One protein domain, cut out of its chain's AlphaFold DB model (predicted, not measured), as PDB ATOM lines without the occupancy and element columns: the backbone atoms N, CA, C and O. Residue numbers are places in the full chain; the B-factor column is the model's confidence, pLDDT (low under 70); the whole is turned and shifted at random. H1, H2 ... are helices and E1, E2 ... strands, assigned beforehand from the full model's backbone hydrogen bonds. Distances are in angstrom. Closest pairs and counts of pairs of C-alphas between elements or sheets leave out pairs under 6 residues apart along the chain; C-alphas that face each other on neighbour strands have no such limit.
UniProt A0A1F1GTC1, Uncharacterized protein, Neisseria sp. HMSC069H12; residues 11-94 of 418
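AT A GLANCE: This is residues 11 to 94 of the 418 residues of an uncharacterized protein of Neisseria sp. HMSC069H12 (UniProt A0A1F1GTC1). Little regular structure: a rounded body of loops, with a small sheet and H1 at its E5 edge toward one end, and hairpin E2 and E3 toward the other. The 84 printed residues include 29 in named elements, class mixed, ordered E1 E2 E3 E4 H1 E5. Sheet E1 E4 E5 is mixed; E2 E3 antiparallel. It is compact, radius of gyration of the C-alphas 11.5 A, spans 30 by 28 by 25 A.

IN THESE COORDINATES: E4 is residues 65 to 68, E1 14 to 17, E5 90 to 93, E2 24 to 27, E3 57 to 60. H1, residues 78 to 86, spans 12.9 A. C-alpha 14 is at (107.383, 107.766, 100.033).

HOW THE PARTS SIT: E4 is antiparallel to E1 (N 15 and O 66, 2.9 A) and parallel to E5 (N 91 and O 65, 2.8 A). H1 is on this sheet, over none of its strands, height 4.9 A. Hairpin E2 and E3 has N 24 and O 60 at 2.9 A.

THE WHOLE: The printed part has no cut. Link E2 to E3 is long, 29 residues. Residues 18, 19, 21, 44 and 86 are under 70 in pLDDT.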
ATOM      1  N   GLY A  11     108.100 105.355 104.770       75.62
ATOM      2  CA  GLY A  11     107.855 106.784 104.996       75.62
ATOM      3  C   GLY A  11     109.088 107.671 104.801       75.62
ATOM      4  O   GLY A  11     108.956 108.879 104.585       75.62
ATOM      5  N   ASP A  12     110.292 107.096 104.825       78.88
ATOM      6  CA  ASP A  12     111.524 107.815 104.498       78.88
ATOM      7  C   ASP A  12     111.619 108.091 102.998       78.88
ATOM      8  O   ASP A  12     112.048 109.178 102.615       78.88
ATOM      9  N   ILE A  13     111.119 107.163 102.178       84.62
ATOM     10  CA  ILE A  13     111.153 107.214 100.714       84.62
ATOM     11  C   ILE A  13     109.862 107.811 100.138       84.62
ATOM     12  O   ILE A  13     109.912 108.689  99.292       84.62
ATOM     13  N   LEU A  14     108.685 107.375 100.573       87.75
ATOM     14  CA  LEU A  14     107.383 107.766 100.033       87.75
ATOM     15  C   LEU A  14     106.729 108.823 100.928       87.75
ATOM     16  O   LEU A  14     106.137 108.507 101.959       87.75
ATOM     17  N   LYS A  15     106.818 110.091 100.522       84.00
ATOM     18  CA  LYS A  15     106.306 111.237 101.299       84.00
ATOM     19  C   LYS A  15     104.830 111.506 101.080       84.00
ATOM     20  O   LYS A  15     104.179 112.118 101.921       84.00
ATOM     21  N   PHE A  16     104.316 111.058  99.946       77.19
ATOM     22  CA  PHE A  16     102.924 111.204  99.572       77.19
ATOM     23  C   PHE A  16     102.575 110.127  98.556       77.19
ATOM     24  O   PHE A  16     103.388 109.780  97.705       77.19
ATOM     25  N   GLU A  17     101.348 109.638  98.601       78.25
ATOM     26  CA  GLU A  17     100.733 108.903  97.506       78.25
ATOM     27  C   GLU A  17      99.248 109.242  97.490       78.25
ATOM     28  O   GLU A  17      98.626 109.389  98.542       78.25
ATOM     29  N   ALA A  18      98.667 109.344  96.300       56.69
ATOM     30  CA  ALA A  18      97.233 109.564  96.164       56.69
ATOM     31  C   ALA A  18      96.425 108.380  96.718       56.69
ATOM     32  O   ALA A  18      95.303 108.558  97.188       56.69
ATOM     33  N   THR A  19      96.985 107.167  96.658       65.81
ATOM     34  CA  THR A  19      96.397 105.965  97.252       65.81
ATOM     35  C   THR A  19      97.431 104.849  97.398       65.81
ATOM     36  O   THR A  19      98.217 104.594  96.490       65.81
ATOM     37  N   ALA A  20      97.400 104.124  98.517       70.88
ATOM     38  CA  ALA A  20      98.204 102.915  98.700       70.88
ATOM     39  C   ALA A  20      97.713 101.738  97.834       70.88
ATOM     40  O   ALA A  20      98.460 100.787  97.616       70.88
ATOM     41  N   LEU A  21      96.476 101.796  97.317       68.56
ATOM     42  CA  LEU A  21      95.868 100.727  96.508       68.56
ATOM     43  C   LEU A  21      96.537 100.548  95.144       68.56
ATOM     44  O   LEU A  21      96.376  99.509  94.513       68.56
ATOM     45  N   THR A  22      97.278 101.553  94.682       72.44
ATOM     46  CA  THR A  22      98.068 101.454  93.454       72.44
ATOM     47  C   THR A  22      99.457 100.883  93.701       72.44
ATOM     48  O   THR A  22     100.172 100.663  92.729       72.44
ATOM     49  N   ARG A  23      99.851 100.603  94.955       87.00
ATOM     50  CA  ARG A  23     101.120  99.927  95.236       87.00
ATOM     51  C   ARG A  23     101.099  98.526  94.648       87.00
ATOM     52  O   ARG A  23     100.148  97.769  94.833       87.00
ATOM     53  N   VAL A  24     102.182  98.165  93.976       88.69
ATOM     54  CA  VAL A  24     102.310  96.868  93.314       88.69
ATOM     55  C   VAL A  24     103.447  96.089  93.949       88.69
ATOM     56  O   VAL A  24     104.520  96.629  94.209       88.69
ATOM     57  N   LYS A  25     103.211  94.797  94.182       91.94
ATOM     58  CA  LYS A  25     104.249  93.845  94.574       91.94
ATOM     59  C   LYS A  25     104.971  93.381  93.307       91.94
ATOM     60  O   LYS A  25     104.365  92.749  92.444       91.94
ATOM     61  N   VAL A  26     106.247  93.727  93.171       88.44
ATOM     62  CA  VAL A  26     107.070  93.401  91.997       88.44
ATOM     63  C   VAL A  26     108.129  92.378  92.359       88.44
ATOM     64  O   VAL A  26     108.644  92.384  93.473       88.44
ATOM     65  N   LYS A  27     108.427  91.472  91.427       91.81
ATOM     66  CA  LYS A  27     109.452  90.449  91.623       91.81
ATOM     67  C   LYS A  27     110.835  91.090  91.534       91.81
ATOM     68  O   LYS A  27     111.102  91.825  90.583       91.81
ATOM     69  N   VAL A  28     111.701  90.806  92.501       91.50
ATOM     70  CA  VAL A  28     113.034  91.417  92.617       91.50
ATOM     71  C   VAL A  28     114.096  90.357  92.906       91.50
ATOM     72  O   VAL A  28     113.773  89.212  93.217       91.50
ATOM     73  N   SER A  29     115.368  90.721  92.746       88.50
ATOM     74  CA  SER A  29     116.482  89.833  93.091       88.50
ATOM     75  C   SER A  29     116.635  89.723  94.608       88.50
ATOM     76  O   SER A  29     116.411  90.706  95.318       88.50
ATOM     77  N   GLU A  30     117.066  88.556  95.086       85.69
ATOM     78  CA  GLU A  30     117.378  88.327  96.500       85.69
ATOM     79  C   GLU A  30     118.365  89.384  97.022       85.69
ATOM     80  O   GLU A  30     119.377  89.684  96.377       85.69
ATOM     81  N   GLY A  31     118.037  89.983  98.169       80.81
ATOM     82  CA  GLY A  31     118.841  91.040  98.789       80.81
ATOM     83  C   GLY A  31     118.599  92.463  98.268       80.81
ATOM     84  O   GLY A  31     119.358  93.361  98.637       80.81
ATOM     85  N   THR A  32     117.560  92.687  97.450       87.31
ATOM     86  CA  THR A  32     117.084  94.046  97.112       87.31
ATOM     87  C   THR A  32     116.617  94.767  98.382       87.31
ATOM     88  O   THR A  32     115.939  94.163  99.213       87.31
ATOM     89  N   ARG A  33     116.956  96.049  98.540       86.81
ATOM     90  CA  ARG A  33     116.600  96.855  99.719       86.81
ATOM     91  C   ARG A  33     115.651  98.003  99.398       86.81
ATOM     92  O   ARG A  33     115.587  98.470  98.259       86.81
ATOM     93  N   ALA A  34     114.962  98.504 100.420       85.31
ATOM     94  CA  ALA A  34     114.231  99.761 100.337       85.31
ATOM     95  C   ALA A  34     115.179 100.879  99.863       85.31
ATOM     96  O   ALA A  34     116.258 101.076 100.422       85.31
ATOM     97  N   GLY A  35     114.781 101.587  98.806       87.88
ATOM     98  CA  GLY A  35     115.579 102.618  98.140       87.88
ATOM     99  C   GLY A  35     116.291 102.150  96.865       87.88
ATOM    100  O   GLY A  35     116.796 102.992  96.118       87.88
ATOM    101  N   ASP A  36     116.309 100.847  96.560       91.31
ATOM    102  CA  ASP A  36     116.888 100.330  95.317       91.31
ATOM    103  C   ASP A  36     115.976 100.556  94.100       91.31
ATOM    104  O   ASP A  36     114.748 100.587  94.190       91.31
ATOM    105  N   TRP A  37     116.586 100.665  92.917       90.62
ATOM    106  CA  TRP A  37     115.863 100.792  91.650       90.62
ATOM    107  C   TRP A  37     115.523  99.423  91.066       90.62
ATOM    108  O   TRP A  37     116.398  98.699  90.584       90.62
ATOM    109  N   VAL A  38     114.234  99.100  91.024       91.69
ATOM    110  CA  VAL A  38     113.721  97.807  90.563       91.69
ATOM    111  C   VAL A  38     112.989  97.933  89.234       91.69
ATOM    112  O   VAL A  38     112.374  98.955  88.928       91.69
ATOM    113  N   LYS A  39     113.064  96.893  88.401       87.88
ATOM    114  CA  LYS A  39     112.333  96.854  87.128       87.88
ATOM    115  C   LYS A  39     110.843  96.646  87.394       87.88
ATOM    116  O   LYS A  39     110.476  95.771  88.174       87.88
ATOM    117  N   PHE A  40     109.992  97.390  86.694       86.56
ATOM    118  CA  PHE A  40     108.546  97.207  86.744       86.56
ATOM    119  C   PHE A  40     108.024  96.835  85.358       86.56
ATOM    120  O   PHE A  40     107.995  97.672  84.476       86.56
ATOM    121  N   SER A  41     107.610  95.583  85.155       75.62
ATOM    122  CA  SER A  41     107.361  94.992  83.826       75.62
ATOM    123  C   SER A  41     106.281  95.663  82.970       75.62
ATOM    124  O   SER A  41     106.204  95.379  81.780       75.62
ATOM    125  N   LEU A  42     105.433  96.511  83.556       72.62
ATOM    126  CA  LEU A  42     104.393  97.252  82.834       72.62
ATOM    127  C   LEU A  42     104.892  98.592  82.267       72.62
ATOM    128  O   LEU A  42     104.107  99.343  81.693       72.62
ATOM    129  N   ARG A  43     106.185  98.902  82.433       74.00
ATOM    130  CA  ARG A  43     106.846 100.072  81.849       74.00
ATOM    131  C   ARG A  43     108.334  99.804  81.625       74.00
ATOM    132  O   ARG A  43     108.946  99.009  82.326       74.00
ATOM    133  N   ASP A  44     108.956 100.551  80.723       69.38
ATOM    134  CA  ASP A  44     110.400 100.411  80.477       69.38
ATOM    135  C   ASP A  44     111.270 101.045  81.586       69.38
ATOM    136  O   ASP A  44     112.488 100.865  81.629       69.38
ATOM    137  N   ASN A  45     110.638 101.732  82.544       75.12
ATOM    138  CA  ASN A  45     111.298 102.554  83.556       75.12
ATOM    139  C   ASN A  45     111.400 101.848  84.914       75.12
ATOM    140  O   ASN A  45     110.408 101.334  85.449       75.12
ATOM    141  N   LYS A  46     112.588 101.902  85.529       87.00
ATOM    142  CA  LYS A  46     112.796 101.418  86.902       87.00
ATOM    143  C   LYS A  46     112.016 102.272  87.902       87.00
ATOM    144  O   LYS A  46     111.582 103.386  87.610       87.00
ATOM    145  N   LEU A  47     111.772 101.716  89.073       90.88
ATOM    146  CA  LEU A  47     110.907 102.278  90.097       90.88
ATOM    147  C   LEU A  47     111.562 102.031  91.461       90.88
ATOM    148  O   LEU A  47     112.300 101.059  91.599       90.88
ATOM    149  N   VAL A  48     111.358 102.912  92.438       92.50
ATOM    150  CA  VAL A  48     112.017 102.763  93.744       92.50
ATOM    151  C   VAL A  48     111.306 101.691  94.562       92.50
ATOM    152  O   VAL A  48     110.088 101.759  94.748       92.50
ATOM    153  N   ALA A  49     112.065 100.715  95.058       93.94
ATOM    154  CA  ALA A  49     111.595  99.750  96.036       93.94
ATOM    155  C   ALA A  49     111.282 100.470  97.352       93.94
ATOM    156  O   ALA A  49     112.139 101.114  97.949       93.94
ATOM    157  N   LEU A  50     110.039 100.369  97.804       91.19
ATOM    158  CA  LEU A  50     109.579 100.964  99.057       91.19
ATOM    159  C   LEU A  50     109.895 100.074 100.263       91.19
ATOM    160  O   LEU A  50     109.908 100.551 101.393       91.19
ATOM    161  N   THR A  51     110.138  98.787 100.026       89.31
ATOM    162  CA  THR A  51     110.459  97.789 101.047       89.31
ATOM    163  C   THR A  51     111.703  97.011 100.653       89.31
ATOM    164  O   THR A  51     112.024  96.914  99.467       89.31
ATOM    165  N   ASP A  52     112.342  96.391 101.642       86.56
ATOM    166  CA  ASP A  52     113.284  95.305 101.390       86.56
ATOM    167  C   ASP A  52     112.587  94.133 100.684       86.56
ATOM    168  O   ASP A  52     111.354  94.001 100.699       86.56
ATOM    169  N   GLU A  53     113.394  93.290 100.048       91.06
ATOM    170  CA  GLU A  53     112.950  92.041  99.455       91.06
ATOM    171  C   GLU A  53     112.410  91.092 100.530       91.06
ATOM    172  O   GLU A  53     113.066  90.813 101.533       91.06
ATOM    173  N   GLN A  54     111.187  90.617 100.307       82.81
ATOM    174  CA  GLN A  54     110.536  89.585 101.103       82.81
ATOM    175  C   GLN A  54     109.854  88.584 100.165       82.81
ATOM    176  O   GLN A  54     109.003  88.950  99.342       82.81
ATOM    177  N   ASP A  55     110.227  87.312 100.302       85.56
ATOM    178  CA  ASP A  55     109.737  86.179  99.505       85.56
ATOM    179  C   ASP A  55     109.944  86.334  97.982       85.56
ATOM    180  O   ASP A  55     109.158  85.836  97.174       85.56
ATOM    181  N   GLY A  56     110.993  87.043  97.569       86.75
ATOM    182  CA  GLY A  56     111.352  87.351  96.183       86.75
ATOM    183  C   GLY A  56     110.685  88.606  95.617       86.75
ATOM    184  O   GLY A  56     110.669  88.793  94.395       86.75
ATOM    185  N   TYR A  57     110.097  89.455  96.464       89.88
ATOM    186  CA  TYR A  57     109.323  90.620  96.033       89.88
ATOM    187  C   TYR A  57     109.588  91.877  96.866       89.88
ATOM    188  O   TYR A  57     109.867  91.794  98.054       89.88
ATOM    189  N   ALA A  58     109.375  93.045  96.260       91.88
ATOM    190  CA  ALA A  58     109.331  94.336  96.947       91.88
ATOM    191  C   ALA A  58     108.089  95.136  96.526       91.88
ATOM    192  O   ALA A  58     107.509  94.891  95.463       91.88
ATOM    193  N   LEU A  59     107.664  96.094  97.353       93.06
ATOM    194  CA  LEU A  59     106.597  97.027  96.989       93.06
ATOM    195  C   LEU A  59     107.144  98.212  96.199       93.06
ATOM    196  O   LEU A  59     108.205  98.743  96.508       93.06
ATOM    197  N   VAL A  60     106.368  98.674  95.227       93.69
ATOM    198  CA  VAL A  60     106.611  99.914  94.487       93.69
ATOM    199  C   VAL A  60     105.329 100.735  94.395       93.69
ATOM    200  O   VAL A  60     104.238 100.168  94.425       93.69
ATOM    201  N   GLN A  61     105.441 102.057  94.239       92.56
ATOM    202  CA  GLN A  61     104.303 102.937  93.947       92.56
ATOM    203  C   GLN A  61     104.428 103.498  92.517       92.56
ATOM    204  O   GLN A  61     105.230 104.402  92.290       92.56
ATOM    205  N   PRO A  62     103.687 102.949  91.537       88.12
ATOM    206  CA  PRO A  62     103.802 103.326  90.132       88.12
ATOM    207  C   PRO A  62     103.110 104.639  89.749       88.12
ATOM    208  O   PRO A  62     103.381 105.111  88.643       88.12
ATOM    209  N   HIS A  63     102.243 105.217  90.597       83.12
ATOM    210  CA  HIS A  63     101.435 106.385  90.225       83.12
ATOM    211  C   HIS A  63     101.237 107.402  91.355       83.12
ATOM    212  O   HIS A  63     101.085 107.030  92.518       83.12
ATOM    213  N   ASN A  64     101.126 108.679  90.967       81.69
ATOM    214  CA  ASN A  64     100.600 109.787  91.774       81.69
ATOM    215  C   ASN A  64     101.197 109.857  93.184       81.69
ATOM    216  O   ASN A  64     100.477 109.801  94.184       81.69
ATOM    217  N   CYS A  65     102.520 109.934  93.266       82.94
ATOM    218  CA  CYS A  65     103.243 109.877  94.525       82.94
ATOM    219  C   CYS A  65     104.427 110.837  94.566       82.94
ATOM    220  O   CYS A  65     104.871 111.345  93.544       82.94
ATOM    221  N   ILE A  66     104.935 111.097  95.768       86.06
ATOM    222  CA  ILE A  66     106.149 111.881  95.977       86.06
ATOM    223  C   ILE A  66     107.202 110.969  96.595       86.06
ATOM    224  O   ILE A  66     106.988 110.425  97.683       86.06
ATOM    225  N   ILE A  67     108.329 110.817  95.901       90.19
ATOM    226  CA  ILE A  67     109.451 109.968  96.300       90.19
ATOM    227  C   ILE A  67     110.649 110.842  96.680       90.19
ATOM    228  O   ILE A  67     111.120 111.650  95.888       90.19
ATOM    229  N   ASP A  68     111.168 110.663  97.884       86.06
ATOM    230  CA  ASP A  68     112.358 111.325  98.399       86.06
ATOM    231  C   ASP A  68     113.608 110.495  98.105       86.06
ATOM    232  O   ASP A  68     113.809 109.410  98.647       86.06
ATOM    233  N   LEU A  69     114.459 111.023  97.232       87.62
ATOM    234  CA  LEU A  69     115.643 110.347  96.725       87.62
ATOM    235  C   LEU A  69     116.811 110.315  97.712       87.62
ATOM    236  O   LEU A  69     117.796 109.638  97.434       87.62
ATOM    237  N   ARG A  70     116.732 111.011  98.854       82.31
ATOM    238  CA  ARG A  70     117.835 111.070  99.837       82.31
ATOM    239  C   ARG A  70     118.220 109.705 100.407       82.31
ATOM    240  O   ARG A  70     119.369 109.521 100.786       82.31
ATOM    241  N   TYR A  71     117.277 108.766 100.425       79.31
ATOM    242  CA  TYR A  71     117.466 107.403 100.927       79.31
ATOM    243  C   TYR A  71     117.496 106.356  99.808       79.31
ATOM    244  O   TYR A  71     117.444 105.159 100.078       79.31
ATOM    245  N   CYS A  72     117.564 106.800  98.551       85.12
ATOM    246  CA  CYS A  72     117.544 105.928  97.385       85.12
ATOM    247  C   CYS A  72     118.943 105.775  96.794       85.12
ATOM    248  O   CYS A  72     119.762 106.697  96.828       85.12
ATOM    249  N   ALA A  73     119.198 104.625  96.172       84.31
ATOM    250  CA  ALA A  73     120.397 104.435  95.373       84.31
ATOM    251  C   ALA A  73     120.468 105.499  94.264       84.31
ATOM    252  O   ALA A  73     119.449 105.919  93.708       84.31
ATOM    253  N   LYS A  74     121.676 105.939  93.906       80.94
ATOM    254  CA  LYS A  74     121.849 106.904  92.816       80.94
ATOM    255  C   LYS A  74     121.405 106.259  91.490       80.94
ATOM    256  O   LYS A  74     121.957 105.217  91.132       80.94
ATOM    257  N   PRO A  75     120.426 106.832  90.762       78.38
ATOM    258  CA  PRO A  75     120.018 106.291  89.472       78.38
ATOM    259  C   PRO A  75     121.118 106.503  88.426       78.38
ATOM    260  O   PRO A  75     121.884 107.465  88.504       78.38
ATOM    261  N   GLU A  76     121.163 105.623  87.425       75.62
ATOM    262  CA  GLU A  76     122.119 105.698  86.306       75.62
ATOM    263  C   GLU A  76     121.978 107.019  85.525       75.62
ATOM    264  O   GLU A  76     122.984 107.628  85.164       75.62
ATOM    265  N   ASN A  77     120.741 107.500  85.331       80.31
ATOM    266  CA  ASN A  77     120.440 108.812  84.754       80.31
ATOM    267  C   ASN A  77     119.303 109.504  85.529       80.31
ATOM    268  O   ASN A  77     118.133 109.127  85.427       80.31
ATOM    269  N   ILE A  78     119.653 110.522  86.320       76.06
ATOM    270  CA  ILE A  78     118.696 111.255  87.158       76.06
ATOM    271  C   ILE A  78     117.707 112.078  86.324       76.06
ATOM    272  O   ILE A  78     116.526 112.094  86.650       76.06
ATOM    273  N   SER A  79     118.147 112.700  85.225       74.00
ATOM    274  CA  SER A  79     117.290 113.566  84.403       74.00
ATOM    275  C   SER A  79     116.162 112.778  83.738       74.00
ATOM    276  O   SER A  79     115.005 113.195  83.800       74.00
ATOM    277  N   ASP A  80     116.477 111.601  83.195       78.12
ATOM    278  CA  ASP A  80     115.476 110.712  82.596       78.12
ATOM    279  C   ASP A  80     114.488 110.207  83.657       78.12
ATOM    280  O   ASP A  80     113.284 110.144  83.418       78.12
ATOM    281  N   THR A  81     114.985 109.908  84.862       76.62
ATOM    282  CA  THR A  81     114.166 109.435  85.989       76.62
ATOM    283  C   THR A  81     113.122 110.475  86.405       76.62
ATOM    284  O   THR A  81     111.960 110.122  86.612       76.62
ATOM    285  N   LEU A  82     113.512 111.755  86.493       75.31
ATOM    286  CA  LEU A  82     112.598 112.851  86.830       75.31
ATOM    287  C   LEU A  82     111.508 113.011  85.762       75.31
ATOM    288  O   LEU A  82     110.322 112.974  86.082       75.31
ATOM    289  N   GLN A  83     111.908 113.094  84.490       74.62
ATOM    290  CA  GLN A  83     110.980 113.300  83.376       74.62
ATOM    291  C   GLN A  83     109.976 112.147  83.220       74.62
ATOM    292  O   GLN A  83     108.815 112.359  82.873       74.62
ATOM    293  N   GLN A  84     110.411 110.915  83.483       72.31
ATOM    294  CA  GLN A  84     109.545 109.739  83.443       72.31
ATOM    295  C   GLN A  84     108.586 109.679  84.632       72.31
ATOM    296  O   GLN A  84     107.480 109.166  84.481       72.31
ATOM    297  N   GLY A  85     108.986 110.182  85.802       76.06
ATOM    298  CA  GLY A  85     108.113 110.263  86.970       76.06
ATOM    299  C   GLY A  85     106.883 111.126  86.707       76.06
ATOM    300  O   GLY A  85     105.758 110.671  86.929       76.06
ATOM    301  N   ASP A  86     107.094 112.314  86.136       66.19
ATOM    302  CA  ASP A  86     106.039 113.295  85.864       66.19
ATOM    303  C   ASP A  86     104.899 112.722  85.006       66.19
ATOM    304  O   ASP A  86     103.726 112.984  85.274       66.19
ATOM    305  N   GLN A  87     105.214 111.861  84.029       74.44
ATOM    306  CA  GLN A  87     104.214 111.219  83.158       74.44
ATOM    307  C   GLN A  87     103.212 110.335  83.916       74.44
ATOM    308  O   GLN A  87     102.112 110.085  83.422       74.44
ATOM    309  N   PHE A  88     103.573 109.869  85.111       76.62
ATOM    310  CA  PHE A  88     102.738 109.019  85.962       76.62
ATOM    311  C   PHE A  88     102.350 109.710  87.275       76.62
ATOM    312  O   PHE A  88     101.876 109.046  88.200       76.62
ATOM    313  N   GLY A  89     102.567 111.026  87.369       75.06
ATOM    314  CA  GLY A  89     102.329 111.806  88.580       75.06
ATOM    315  C   GLY A  89     103.289 111.467  89.724       75.06
ATOM    316  O   GLY A  89     102.945 111.677  90.884       75.06
ATOM    317  N   ILE A  90     104.461 110.898  89.426       86.62
ATOM    318  CA  ILE A  90     105.510 110.649  90.415       86.62
ATOM    319  C   ILE A  90     106.450 111.847  90.450       86.62
ATOM    320  O   ILE A  90     107.239 112.051  89.532       86.62
ATOM    321  N   GLN A  91     106.426 112.593  91.545       85.06
ATOM    322  CA  GLN A  91     107.376 113.667  91.778       85.06
ATOM    323  C   GLN A  91     108.542 113.150  92.622       85.06
ATOM    324  O   GLN A  91     108.361 112.731  93.764       85.06
ATOM    325  N   TYR A  92     109.757 113.210  92.087       86.75
ATOM    326  CA  TYR A  92     110.953 112.902  92.868       86.75
ATOM    327  C   TYR A  92     111.527 114.180  93.489       86.75
ATOM    328  O   TYR A  92     111.688 115.195  92.810       86.75
ATOM    329  N   ILE A  93     111.843 114.133  94.780       81.06
ATOM    330  CA  ILE A  93     112.393 115.252  95.552       81.06
ATOM    331  C   ILE A  93     113.685 114.837  96.257       81.06
ATOM    332  O   ILE A  93     113.922 113.657  96.491       81.06
ATOM    333  N   GLY A  94     114.524 115.807  96.621       78.81
ATOM    334  CA  GLY A  94     115.825 115.530  97.238       78.81
ATOM    335  C   GLY A  94     116.873 115.014  96.241       78.81
ATOM    336  O   GLY A  94     116.585 114.784  95.070       78.81
TER     337      GLY A  94